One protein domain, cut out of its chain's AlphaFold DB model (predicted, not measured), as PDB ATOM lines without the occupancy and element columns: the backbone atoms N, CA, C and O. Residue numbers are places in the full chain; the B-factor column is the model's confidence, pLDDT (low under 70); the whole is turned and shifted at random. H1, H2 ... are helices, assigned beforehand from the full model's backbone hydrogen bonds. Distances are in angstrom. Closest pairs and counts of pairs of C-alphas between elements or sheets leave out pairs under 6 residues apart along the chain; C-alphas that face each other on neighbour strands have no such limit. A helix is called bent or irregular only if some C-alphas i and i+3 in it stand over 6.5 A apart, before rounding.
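Overview. This is residues 2 to 94 of the 143 residues of an uncharacterized protein of Syntrophorhabdaceae bacterium PtaU1.Bin034 (UniProt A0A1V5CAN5). Two long helices, H1 and H2, run side by side and opposite ways, their lines only 9 degrees from each other, and make a long thin rod. The chain turns back at one end through a loop of residues 48 to 56, and the two helices are only loosely joined along their length. The printed part has 93 residues with two named helices, H1 then H2, and no named strand, and its class is all helix. It is extended, with a radius of gyration of the C-alphas of 21.8 A, and spans 75 by 18 by 8 A.

Along the chain. The longest helix is H1, residues 2 to 47, which begins with C-alpha 2 at (-18.724, -59.434, 61.932) and measures 69.0 A to C-alpha 47 at (4.305, -13.173, 16.219). H2, residues 57 to 92, measures 53.1 A from first to last C-alpha and ends with C-alpha 92 at (-5.429, -48.228, 67.125). Neither helix is bent.

Arrangement. H1 and H2 are close but not clearly touching, with 1 pair of C-alphas within 8 A. Their closest C-alphas are those of Ser 26 and Phe 73, 7.8 A apart. Their centres are 13.0 A apart. Their lines stand at a shallow tilt of 9 degrees, and they run opposite ways. In H1 and H2 every O i to N i+4 pair is within hydrogen-bond range.

Size, cuts and confidence. The two C-alphas farthest apart are those of His 2 and Gly 50, at 74.8 A, while those of His 2 and Arg 94, the first and last printed, are 15.4 A apart. The printed part has no cut. The link from H1 to H2, 9 residues, is short. Residues 45 to 52, of which 45 to 47 belong to H1, are among the stretches that stand free. The mean pLDDT of the printed part is 71.1, and it is under 70 in residues 2 to 14, 40 to 58 and 90 to 94.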
ATOM      1  N   HIS A   2     -18.460 -59.630  63.369       50.75
ATOM      2  CA  HIS A   2     -18.724 -59.434  61.932       50.75
ATOM      3  C   HIS A   2     -19.277 -58.047  61.517       50.75
ATOM      4  O   HIS A   2     -18.983 -57.560  60.425       50.75
ATOM      5  N   LEU A   3     -20.054 -57.375  62.379       56.00
ATOM      6  CA  LEU A   3     -20.670 -56.072  62.069       56.00
ATOM      7  C   LEU A   3     -19.672 -54.898  62.071       56.00
ATOM      8  O   LEU A   3     -19.827 -53.958  61.288       56.00
ATOM      9  N   LEU A   4     -18.625 -54.966  62.899       52.72
ATOM     10  CA  LEU A   4     -17.597 -53.921  62.980       52.72
ATOM     11  C   LEU A   4     -16.656 -53.966  61.767       52.72
ATOM     12  O   LEU A   4     -16.374 -52.929  61.171       52.72
ATOM     13  N   LEU A   5     -16.279 -55.170  61.322       55.59
ATOM     14  CA  LEU A   5     -15.500 -55.383  60.096       55.59
ATOM     15  C   LEU A   5     -16.231 -54.877  58.842       55.59
ATOM     16  O   LEU A   5     -15.616 -54.261  57.969       55.59
ATOM     17  N   LYS A   6     -17.556 -55.068  58.767       58.16
ATOM     18  CA  LYS A   6     -18.365 -54.620  57.623       58.16
ATOM     19  C   LYS A   6     -18.431 -53.090  57.525       58.16
ATOM     20  O   LYS A   6     -18.279 -52.550  56.430       58.16
ATOM     21  N   ARG A   7     -18.578 -52.379  58.655       58.19
ATOM     22  CA  ARG A   7     -18.513 -50.902  58.688       58.19
ATOM     23  C   ARG A   7     -17.119 -50.376  58.329       58.19
ATOM     24  O   ARG A   7     -17.017 -49.398  57.592       58.19
ATOM     25  N   TYR A   8     -16.063 -51.059  58.767       56.44
ATOM     26  CA  TYR A   8     -14.680 -50.685  58.461       56.44
ATOM     27  C   TYR A   8     -14.361 -50.781  56.957       56.44
ATOM     28  O   TYR A   8     -13.806 -49.855  56.361       56.44
ATOM     29  N   PHE A   9     -14.795 -51.863  56.302       57.53
ATOM     30  CA  PHE A   9     -14.602 -52.046  54.858       57.53
ATOM     31  C   PHE A   9     -15.389 -51.046  54.003       57.53
ATOM     32  O   PHE A   9     -14.901 -50.606  52.960       57.53
ATOM     33  N   LEU A  10     -16.594 -50.668  54.437       59.38
ATOM     34  CA  LEU A  10     -17.411 -49.668  53.746       59.38
ATOM     35  C   LEU A  10     -16.778 -48.269  53.811       59.38
ATOM     36  O   LEU A  10     -16.781 -47.557  52.809       59.38
ATOM     37  N   SER A  11     -16.157 -47.913  54.940       59.16
ATOM     38  CA  SER A  11     -15.467 -46.627  55.109       59.16
ATOM     39  C   SER A  11     -14.224 -46.497  54.212       59.16
ATOM     40  O   SER A  11     -14.073 -45.494  53.510       59.16
ATOM     41  N   LYS A  12     -13.389 -47.545  54.116       61.34
ATOM     42  CA  LYS A  12     -12.202 -47.538  53.233       61.34
ATOM     43  C   LYS A  12     -12.544 -47.408  51.748       61.34
ATOM     44  O   LYS A  12     -11.839 -46.713  51.020       61.34
ATOM     45  N   LYS A  13     -13.625 -48.049  51.289       69.81
ATOM     46  CA  LYS A  13     -14.066 -47.946  49.885       69.81
ATOM     47  C   LYS A  13     -14.542 -46.537  49.529       69.81
ATOM     48  O   LYS A  13     -14.359 -46.123  48.389       69.81
ATOM     49  N   GLY A  14     -15.128 -45.811  50.483       69.00
ATOM     50  CA  GLY A  14     -15.503 -44.406  50.308       69.00
ATOM     51  C   GLY A  14     -14.277 -43.515  50.122       69.00
ATOM     52  O   GLY A  14     -14.158 -42.861  49.092       69.00
ATOM     53  N   ALA A  15     -13.328 -43.576  51.061       70.25
ATOM     54  CA  ALA A  15     -12.119 -42.748  51.033       70.25
ATOM     55  C   ALA A  15     -11.253 -42.980  49.782       70.25
ATOM     56  O   ALA A  15     -10.737 -42.031  49.193       70.25
ATOM     57  N   LEU A  16     -11.134 -44.236  49.333       73.44
ATOM     58  CA  LEU A  16     -10.370 -44.571  48.130       73.44
ATOM     59  C   LEU A  16     -10.979 -43.944  46.867       73.44
ATOM     60  O   LEU A  16     -10.248 -43.456  46.009       73.44
ATOM     61  N   LYS A  17     -12.315 -43.912  46.765       73.75
ATOM     62  CA  LYS A  17     -13.008 -43.267  45.642       73.75
ATOM     63  C   LYS A  17     -12.790 -41.757  45.645       73.75
ATOM     64  O   LYS A  17     -12.527 -41.191  44.592       73.75
ATOM     65  N   THR A  18     -12.842 -41.113  46.810       72.88
ATOM     66  CA  THR A  18     -12.628 -39.661  46.918       72.88
ATOM     67  C   THR A  18     -11.203 -39.269  46.521       72.88
ATOM     68  O   THR A  18     -11.018 -38.296  45.792       72.88
ATOM     69  N   LEU A  19     -10.202 -40.059  46.927       73.31
ATOM     70  CA  LEU A  19      -8.804 -39.847  46.535       73.31
ATOM     71  C   LEU A  19      -8.579 -40.070  45.036       73.31
ATOM     72  O   LEU A  19      -7.913 -39.259  44.398       73.31
ATOM     73  N   ALA A  20      -9.167 -41.123  44.459       74.62
ATOM     74  CA  ALA A  20      -9.059 -41.391  43.025       74.62
ATOM     75  C   ALA A  20      -9.648 -40.248  42.180       74.62
ATOM     76  O   ALA A  20      -9.033 -39.825  41.201       74.62
ATOM     77  N   VAL A  21     -10.794 -39.694  42.595       75.25
ATOM     78  CA  VAL A  21     -11.410 -38.538  41.925       75.25
ATOM     79  C   VAL A  21     -10.511 -37.306  42.045       75.25
ATOM     80  O   VAL A  21     -10.182 -36.702  41.026       75.25
ATOM     81  N   GLY A  22     -10.028 -36.971  43.246       73.31
ATOM     82  CA  GLY A  22      -9.145 -35.813  43.444       73.31
ATOM     83  C   GLY A  22      -7.845 -35.887  42.632       73.31
ATOM     84  O   GLY A  22      -7.421 -34.898  42.029       73.31
ATOM     85  N   TYR A  23      -7.249 -37.077  42.545       76.69
ATOM     86  CA  TYR A  23      -6.037 -37.305  41.760       76.69
ATOM     87  C   TYR A  23      -6.288 -37.159  40.252       76.69
ATOM     88  O   TYR A  23      -5.508 -36.513  39.552       76.69
ATOM     89  N   SER A  24      -7.413 -37.685  39.757       79.00
ATOM     90  CA  SER A  24      -7.784 -37.585  38.339       79.00
ATOM     91  C   SER A  24      -8.019 -36.140  37.883       79.00
ATOM     92  O   SER A  24      -7.544 -35.751  36.816       79.00
ATOM     93  N   VAL A  25      -8.659 -35.315  38.721       78.38
ATOM     94  CA  VAL A  25      -8.883 -33.887  38.442       78.38
ATOM     95  C   VAL A  25      -7.556 -33.124  38.417       78.38
ATOM     96  O   VAL A  25      -7.345 -32.284  37.544       78.38
ATOM     97  N   SER A  26      -6.632 -33.456  39.324       77.19
ATOM     98  CA  SER A  26      -5.312 -32.817  39.389       77.19
ATOM     99  C   SER A  26      -4.460 -33.130  38.154       77.19
ATOM    100  O   SER A  26      -3.864 -32.225  37.569       77.19
ATOM    101  N   ILE A  27      -4.450 -34.392  37.705       81.62
ATOM    102  CA  ILE A  27      -3.757 -34.793  36.470       81.62
ATOM    103  C   ILE A  27      -4.379 -34.111  35.251       81.62
ATOM    104  O   ILE A  27      -3.649 -33.588  34.412       81.62
ATOM    105  N   ALA A  28      -5.711 -34.085  35.153       80.12
ATOM    106  CA  ALA A  28      -6.396 -33.437  34.039       80.12
ATOM    107  C   ALA A  28      -6.060 -31.938  33.964       80.12
ATOM    108  O   ALA A  28      -5.711 -31.444  32.894       80.12
ATOM    109  N   GLY A  29      -6.077 -31.232  35.100       78.38
ATOM    110  CA  GLY A  29      -5.684 -29.823  35.173       78.38
ATOM    111  C   GLY A  29      -4.230 -29.589  34.755       78.38
ATOM    112  O   GLY A  29      -3.945 -28.658  34.001       78.38
ATOM    113  N   PHE A  30      -3.318 -30.471  35.171       78.88
ATOM    114  CA  PHE A  30      -1.913 -30.405  34.772       78.88
ATOM    115  C   PHE A  30      -1.720 -30.622  33.262       78.88
ATOM    116  O   PHE A  30      -1.014 -29.848  32.615       78.88
ATOM    117  N   LEU A  31      -2.385 -31.625  32.677       82.25
ATOM    118  CA  LEU A  31      -2.313 -31.911  31.239       82.25
ATOM    119  C   LEU A  31      -2.897 -30.773  30.395       82.25
ATOM    120  O   LEU A  31      -2.277 -30.371  29.412       82.25
ATOM    121  N   ILE A  32      -4.036 -30.202  30.800       81.06
ATOM    122  CA  ILE A  32      -4.618 -29.025  30.136       81.06
ATOM    123  C   ILE A  32      -3.642 -27.845  30.207       81.06
ATOM    124  O   ILE A  32      -3.405 -27.185  29.196       81.06
ATOM    125  N   GLY A  33      -3.007 -27.618  31.361       77.12
ATOM    126  CA  GLY A  33      -1.970 -26.596  31.511       77.12
ATOM    127  C   GLY A  33      -0.774 -26.810  30.577       77.12
ATOM    128  O   GLY A  33      -0.269 -25.852  29.991       77.12
ATOM    129  N   MET A  34      -0.341 -28.061  30.382       78.12
ATOM    130  CA  MET A  34       0.726 -28.394  29.431       78.12
ATOM    131  C   MET A  34       0.323 -28.143  27.974       78.12
ATOM    132  O   MET A  34       1.122 -27.577  27.230       78.12
ATOM    133  N   ILE A  35      -0.898 -28.516  27.578       79.00
ATOM    134  CA  ILE A  35      -1.414 -28.298  26.216       79.00
ATOM    135  C   ILE A  35      -1.513 -26.798  25.924       79.00
ATOM    136  O   ILE A  35      -0.981 -26.330  24.920       79.00
ATOM    137  N   LEU A  36      -2.097 -26.023  26.843       74.25
ATOM    138  CA  LEU A  36      -2.190 -24.569  26.700       74.25
ATOM    139  C   LEU A  36      -0.805 -23.921  26.596       74.25
ATOM    140  O   LEU A  36      -0.613 -22.998  25.808       74.25
ATOM    141  N   ARG A  37       0.191 -24.422  27.338       73.12
ATOM    142  CA  ARG A  37       1.573 -23.931  27.241       73.12
ATOM    143  C   ARG A  37       2.198 -24.197  25.868       73.12
ATOM    144  O   ARG A  37       2.984 -23.366  25.414       73.12
ATOM    145  N   ASP A  38       1.895 -25.324  25.227       74.81
ATOM    146  CA  ASP A  38       2.392 -25.636  23.879       74.81
ATOM    147  C   ASP A  38       1.749 -24.730  22.815       74.81
ATOM    148  O   ASP A  38       2.448 -24.166  21.970       74.81
ATOM    149  N   GLU A  39       0.440 -24.490  22.930       71.69
ATOM    150  CA  GLU A  39      -0.310 -23.575  22.059       71.69
ATOM    151  C   GLU A  39       0.259 -22.145  22.123       71.69
ATOM    152  O   GLU A  39       0.509 -21.504  21.100       71.69
ATOM    153  N   GLN A  40       0.555 -21.662  23.336       66.56
ATOM    154  CA  GLN A  40       1.147 -20.338  23.554       66.56
ATOM    155  C   GLN A  40       2.561 -20.226  22.961       66.56
ATOM    156  O   GLN A  40       2.920 -19.170  22.438       66.56
ATOM    157  N   ARG A  41       3.366 -21.303  22.973       64.94
ATOM    158  CA  ARG A  41       4.677 -21.303  22.291       64.94
ATOM    159  C   ARG A  41       4.524 -21.192  20.781       64.94
ATOM    160  O   ARG A  41       5.266 -20.429  20.168       64.94
ATOM    161  N   LYS A  42       3.572 -21.920  20.190       64.06
ATOM    162  CA  LYS A  42       3.291 -21.858  18.747       64.06
ATOM    163  C   LYS A  42       2.839 -20.459  18.332       64.06
ATOM    164  O   LYS A  42       3.374 -19.914  17.371       64.06
ATOM    165  N   LEU A  43       1.939 -19.841  19.095       57.41
ATOM    166  CA  LEU A  43       1.467 -18.475  18.843       57.41
ATOM    167  C   LEU A  43       2.580 -17.427  19.018       57.41
ATOM    168  O   LEU A  43       2.740 -16.560  18.161       57.41
ATOM    169  N   GLY A  44       3.416 -17.546  20.054       54.41
ATOM    170  CA  GLY A  44       4.586 -16.676  20.242       54.41
ATOM    171  C   GLY A  44       5.627 -16.792  19.119       54.41
ATOM    172  O   GLY A  44       6.269 -15.803  18.752       54.41
ATOM    173  N   TYR A  45       5.755 -17.975  18.510       50.16
ATOM    174  CA  TYR A  45       6.642 -18.203  17.366       50.16
ATOM    175  C   TYR A  45       6.141 -17.512  16.086       50.16
ATOM    176  O   TYR A  45       6.943 -17.025  15.290       50.16
ATOM    177  N   VAL A  46       4.819 -17.409  15.900       51.72
ATOM    178  CA  VAL A  46       4.201 -16.751  14.732       51.72
ATOM    179  C   VAL A  46       4.314 -15.221  14.810       51.72
ATOM    180  O   VAL A  46       4.576 -14.574  13.797       51.72
ATOM    181  N   ILE A  47       4.218 -14.635  16.007       48.00
ATOM    182  CA  ILE A  47       4.305 -13.173  16.219       48.00
ATOM    183  C   ILE A  47       5.740 -12.640  16.013       48.00
ATOM    184  O   ILE A  47       5.947 -11.475  15.673       48.00
ATOM    185  N   SER A  48       6.756 -13.506  16.102       49.84
ATOM    186  CA  SER A  48       8.165 -13.125  15.906       49.84
ATOM    187  C   SER A  48       8.516 -12.700  14.466       49.84
ATOM    188  O   SER A  48       9.596 -12.155  14.246       49.84
ATOM    189  N   ARG A  49       7.625 -12.894  13.479       52.78
ATOM    190  CA  ARG A  49       7.823 -12.414  12.094       52.78
ATOM    191  C   ARG A  49       7.225 -11.036  11.797       52.78
ATOM    192  O   ARG A  49       7.424 -10.527  10.698       52.78
ATOM    193  N   GLY A  50       6.559 -10.397  12.755       49.38
ATOM    194  CA  GLY A  50       6.067  -9.036  12.571       49.38
ATOM    195  C   GLY A  50       5.237  -8.549  13.751       49.38
ATOM    196  O   GLY A  50       4.080  -8.918  13.880       49.38
ATOM    197  N   VAL A  51       5.818  -7.625  14.521       43.28
ATOM    198  CA  VAL A  51       5.197  -6.770  15.553       43.28
ATOM    199  C   VAL A  51       5.172  -7.300  17.002       43.28
ATOM    200  O   VAL A  51       4.455  -8.217  17.372       43.28
ATOM    201  N   LYS A  52       5.956  -6.564  17.809       44.66
ATOM    202  CA  LYS A  52       5.977  -6.324  19.265       44.66
ATOM    203  C   LYS A  52       5.728  -7.505  20.211       44.66
ATOM    204  O   LYS A  52       4.618  -7.790  20.648       44.66
ATOM    205  N   VAL A  53       6.866  -8.027  20.661       55.94
ATOM    206  CA  VAL A  53       7.087  -8.717  21.934       55.94
ATOM    207  C   VAL A  53       6.431  -7.926  23.079       55.94
ATOM    208  O   VAL A  53       6.925  -6.867  23.466       55.94
ATOM    209  N   TYR A  54       5.333  -8.442  23.632       52.62
ATOM    210  CA  TYR A  54       4.895  -8.080  24.982       52.62
ATOM    211  C   TYR A  54       5.926  -8.671  25.952       52.62
ATOM    212  O   TYR A  54       5.934  -9.868  26.238       52.62
ATOM    213  N   GLY A  55       6.894  -7.830  26.318       53.56
ATOM    214  CA  GLY A  55       8.079  -8.182  27.088       53.56
ATOM    215  C   GLY A  55       7.753  -8.626  28.509       53.56
ATOM    216  O   GLY A  55       6.827  -8.108  29.109       53.56
ATOM    217  N   ASN A  56       8.547  -9.580  29.008       60.72
ATOM    218  CA  ASN A  56       8.714 -10.046  30.396       60.72
ATOM    219  C   ASN A  56       7.474 -10.413  31.242       60.72
ATOM    220  O   ASN A  56       7.470 -11.480  31.859       60.72
ATOM    221  N   ASP A  57       6.417  -9.615  31.262       63.88
ATOM    222  CA  ASP A  57       5.308  -9.709  32.215       63.88
ATOM    223  C   ASP A  57       4.425 -10.947  31.976       63.88
ATOM    224  O   ASP A  57       3.990 -11.622  32.915       63.88
ATOM    225  N   ALA A  58       4.234 -11.329  30.709       66.00
ATOM    226  CA  ALA A  58       3.501 -12.542  30.338       66.00
ATOM    227  C   ALA A  58       4.244 -13.833  30.742       66.00
ATOM    228  O   ALA A  58       3.627 -14.852  31.044       66.00
ATOM    229  N   SER A  59       5.578 -13.808  30.785       71.81
ATOM    230  CA  SER A  59       6.367 -14.979  31.193       71.81
ATOM    231  C   SER A  59       6.362 -15.179  32.713       71.81
ATOM    232  O   SER A  59       6.227 -16.306  33.194       71.81
ATOM    233  N   LEU A  60       6.419 -14.077  33.468       73.00
ATOM    234  CA  LEU A  60       6.363 -14.062  34.930       73.00
ATOM    235  C   LEU A  60       5.017 -14.563  35.455       73.00
ATOM    236  O   LEU A  60       4.980 -15.385  36.370       73.00
ATOM    237  N   THR A  61       3.918 -14.127  34.842       75.94
ATOM    238  CA  THR A  61       2.566 -14.577  35.208       75.94
ATOM    239  C   THR A  61       2.380 -16.079  35.000       75.94
ATOM    240  O   THR A  61       1.865 -16.756  35.889       75.94
ATOM    241  N   VAL A  62       2.875 -16.647  33.894       78.56
ATOM    242  CA  VAL A  62       2.811 -18.102  33.652       78.56
ATOM    243  C   VAL A  62       3.628 -18.886  34.686       78.56
ATOM    244  O   VAL A  62       3.144 -19.886  35.219       78.56
ATOM    245  N   ILE A  63       4.844 -18.437  35.010       80.69
ATOM    246  CA  ILE A  63       5.686 -19.087  36.028       80.69
ATOM    247  C   ILE A  63       5.019 -19.016  37.407       80.69
ATOM    248  O   ILE A  63       4.983 -20.023  38.115       80.69
ATOM    249  N   ALA A  64       4.439 -17.868  37.767       79.81
ATOM    250  CA  ALA A  64       3.730 -17.688  39.030       79.81
ATOM    251  C   ALA A  64       2.520 -18.628  39.153       79.81
ATOM    252  O   ALA A  64       2.338 -19.261  40.193       79.81
ATOM    253  N   VAL A  65       1.733 -18.792  38.084       84.19
ATOM    254  CA  VAL A  65       0.580 -19.709  38.066       84.19
ATOM    255  C   VAL A  65       1.024 -21.165  38.216       84.19
ATOM    256  O   VAL A  65       0.432 -21.907  39.004       84.19
ATOM    257  N   ILE A  66       2.085 -21.583  37.518       83.19
ATOM    258  CA  ILE A  66       2.639 -22.944  37.638       83.19
ATOM    259  C   ILE A  66       3.193 -23.187  39.050       83.19
ATOM    260  O   ILE A  66       2.960 -24.245  39.639       83.19
ATOM    261  N   GLY A  67       3.896 -22.206  39.618       83.25
ATOM    262  CA  GLY A  67       4.429 -22.284  40.976       83.25
ATOM    263  C   GLY A  67       3.321 -22.416  42.020       83.25
ATOM    264  O   GLY A  67       3.366 -23.315  42.859       83.25
ATOM    265  N   LEU A  68       2.284 -21.579  41.922       87.06
ATOM    266  CA  LEU A  68       1.153 -21.594  42.849       87.06
ATOM    267  C   LEU A  68       0.358 -22.902  42.764       87.06
ATOM    268  O   LEU A  68       0.031 -23.494  43.790       87.06
ATOM    269  N   SER A  69       0.083 -23.385  41.551       83.25
ATOM    270  CA  SER A  69      -0.623 -24.656  41.350       83.25
ATOM    271  C   SER A  69       0.176 -25.851  41.883       83.25
ATOM    272  O   SER A  69      -0.391 -26.710  42.558       83.25
ATOM    273  N   SER A  70       1.497 -25.865  41.686       85.25
ATOM    274  CA  SER A  70       2.381 -26.898  42.248       85.25
ATOM    275  C   SER A  70       2.412 -26.863  43.781       85.25
ATOM    276  O   SER A  70       2.332 -27.908  44.426       85.25
ATOM    277  N   ALA A  71       2.473 -25.669  44.379       83.69
ATOM    278  CA  ALA A  71       2.458 -25.498  45.831       83.69
ATOM    279  C   ALA A  71       1.133 -25.973  46.454       83.69
ATOM    280  O   ALA A  71       1.145 -26.702  47.446       83.69
ATOM    281  N   LEU A  72      -0.005 -25.627  45.841       85.25
ATOM    282  CA  LEU A  72      -1.324 -26.104  46.270       85.25
ATOM    283  C   LEU A  72      -1.434 -27.628  46.166       85.25
ATOM    284  O   LEU A  72      -1.949 -28.277  47.077       85.25
ATOM    285  N   PHE A  73      -0.901 -28.221  45.097       83.69
ATOM    286  CA  PHE A  73      -0.882 -29.673  44.938       83.69
ATOM    287  C   PHE A  73      -0.070 -30.361  46.046       83.69
ATOM    288  O   PHE A  73      -0.574 -31.266  46.709       83.69
ATOM    289  N   LEU A  74       1.147 -29.889  46.329       86.12
ATOM    290  CA  LEU A  74       1.964 -30.433  47.422       86.12
ATOM    291  C   LEU A  74       1.295 -30.261  48.792       86.12
ATOM    292  O   LEU A  74       1.320 -31.187  49.603       86.12
ATOM    293  N   TYR A  75       0.652 -29.117  49.039       88.19
ATOM    294  CA  TYR A  75      -0.092 -28.875  50.275       88.19
ATOM    295  C   TYR A  75      -1.261 -29.853  50.445       88.19
ATOM    296  O   TYR A  75      -1.433 -30.432  51.518       88.19
ATOM    297  N   THR A  76      -2.045 -30.088  49.387       86.38
ATOM    298  CA  THR A  76      -3.156 -31.054  49.437       86.38
ATOM    299  C   THR A  76      -2.659 -32.480  49.660       86.38
ATOM    300  O   THR A  76      -3.206 -33.180  50.514       86.38
ATOM    301  N   LEU A  77      -1.577 -32.897  48.994       86.25
ATOM    302  CA  LEU A  77      -0.937 -34.187  49.262       86.25
ATOM    303  C   LEU A  77      -0.501 -34.303  50.725       86.25
ATOM    304  O   LEU A  77      -0.874 -35.265  51.396       86.25
ATOM    305  N   TYR A  78       0.205 -33.304  51.255       88.56
ATOM    306  CA  TYR A  78       0.618 -33.283  52.658       88.56
ATOM    307  C   TYR A  78      -0.579 -33.401  53.614       88.56
ATOM    308  O   TYR A  78      -0.586 -34.263  54.497       88.56
ATOM    309  N   ALA A  79      -1.631 -32.606  53.403       87.00
ATOM    310  CA  ALA A  79      -2.838 -32.639  54.225       87.00
ATOM    311  C   ALA A  79      -3.522 -34.017  54.206       87.00
ATOM    312  O   ALA A  79      -3.947 -34.503  55.255       87.00
ATOM    313  N   THR A  80      -3.585 -34.687  53.046       86.50
ATOM    314  CA  THR A  80      -4.148 -36.048  52.960       86.50
ATOM    315  C   THR A  80      -3.322 -37.072  53.737       86.50
ATOM    316  O   THR A  80      -3.897 -37.902  54.442       86.50
ATOM    317  N   VAL A  81      -1.989 -36.993  53.682       88.75
ATOM    318  CA  VAL A  81      -1.097 -37.879  54.451       88.75
ATOM    319  C   VAL A  81      -1.291 -37.670  55.952       88.75
ATOM    320  O   VAL A  81      -1.446 -38.642  56.694       88.75
ATOM    321  N   VAL A  82      -1.351 -36.415  56.403       88.00
ATOM    322  CA  VAL A  82      -1.603 -36.071  57.811       88.00
ATOM    323  C   VAL A  82      -2.970 -36.586  58.262       88.00
ATOM    324  O   VAL A  82      -3.067 -37.240  59.301       88.00
ATOM    325  N   ALA A  83      -4.024 -36.375  57.471       86.31
ATOM    326  CA  ALA A  83      -5.360 -36.877  57.781       86.31
ATOM    327  C   ALA A  83      -5.385 -38.410  57.907       86.31
ATOM    328  O   ALA A  83      -5.927 -38.945  58.876       86.31
ATOM    329  N   LEU A  84      -4.739 -39.129  56.981       85.44
ATOM    330  CA  LEU A  84      -4.607 -40.588  57.048       85.44
ATOM    331  C   LEU A  84      -3.843 -41.042  58.296       85.44
ATOM    332  O   LEU A  84      -4.208 -42.049  58.906       85.44
ATOM    333  N   PHE A  85      -2.814 -40.302  58.704       85.19
ATOM    334  CA  PHE A  85      -2.064 -40.593  59.922       85.19
ATOM    335  C   PHE A  85      -2.928 -40.448  61.184       85.19
ATOM    336  O   PHE A  85      -2.907 -41.331  62.047       85.19
ATOM    337  N   PHE A  86      -3.739 -39.391  61.278       80.94
ATOM    338  CA  PHE A  86      -4.676 -39.204  62.392       80.94
ATOM    339  C   PHE A  86      -5.775 -40.271  62.420       80.94
ATOM    340  O   PHE A  86      -6.062 -40.814  63.489       80.94
ATOM    341  N   LEU A  87      -6.330 -40.638  61.260       81.75
ATOM    342  CA  LEU A  87      -7.289 -41.743  61.154       81.75
ATOM    343  C   LEU A  87      -6.673 -43.059  61.640       81.75
ATOM    344  O   LEU A  87      -7.282 -43.785  62.423       81.75
ATOM    345  N   ARG A  88      -5.419 -43.329  61.258       78.62
ATOM    346  CA  ARG A  88      -4.703 -44.531  61.691       78.62
ATOM    347  C   ARG A  88      -4.489 -44.561  63.205       78.62
ATOM    348  O   ARG A  88      -4.698 -45.606  63.814       78.62
ATOM    349  N   LYS A  89      -4.110 -43.441  63.833       73.81
ATOM    350  CA  LYS A  89      -3.968 -43.360  65.301       73.81
ATOM    351  C   LYS A  89      -5.296 -43.573  66.033       73.81
ATOM    352  O   LYS A  89      -5.315 -44.270  67.044       73.81
ATOM    353  N   GLY A  90      -6.393 -43.015  65.519       68.50
ATOM    354  CA  GLY A  90      -7.726 -43.194  66.102       68.50
ATOM    355  C   GLY A  90      -8.220 -44.645  66.062       68.50
ATOM    356  O   GLY A  90      -8.880 -45.094  66.997       68.50
ATOM    357  N   ASP A  91      -7.852 -45.397  65.023       63.16
ATOM    358  CA  ASP A  91      -8.229 -46.807  64.881       63.16
ATOM    359  C   ASP A  91      -7.467 -47.732  65.842       63.16
ATOM    360  O   ASP A  91      -8.059 -48.668  66.384       63.16
ATOM    361  N   PHE A  92      -6.188 -47.456  66.128       59.47
ATOM    362  CA  PHE A  92      -5.429 -48.228  67.125       59.47
ATOM    363  C   PHE A  92      -5.992 -48.074  68.538       59.47
ATOM    364  O   PHE A  92      -5.972 -49.031  69.305       59.47
ATOM    365  N   ALA A  93      -6.563 -46.911  68.864       62.75
ATOM    366  CA  ALA A  93      -7.216 -46.696  70.153       62.75
ATOM    367  C   ALA A  93      -8.491 -47.544  70.341       62.75
ATOM    368  O   ALA A  93      -8.980 -47.663  71.461       62.75
ATOM    369  N   ARG A  94      -9.046 -48.129  69.266       60.78
ATOM    370  CA  ARG A  94     -10.288 -48.923  69.296       60.78
ATOM    371  C   ARG A  94     -10.078 -50.426  69.150       60.78
ATOM    372  O   ARG A  94     -11.066 -51.163  69.156       60.78
TER     373      ARG A  94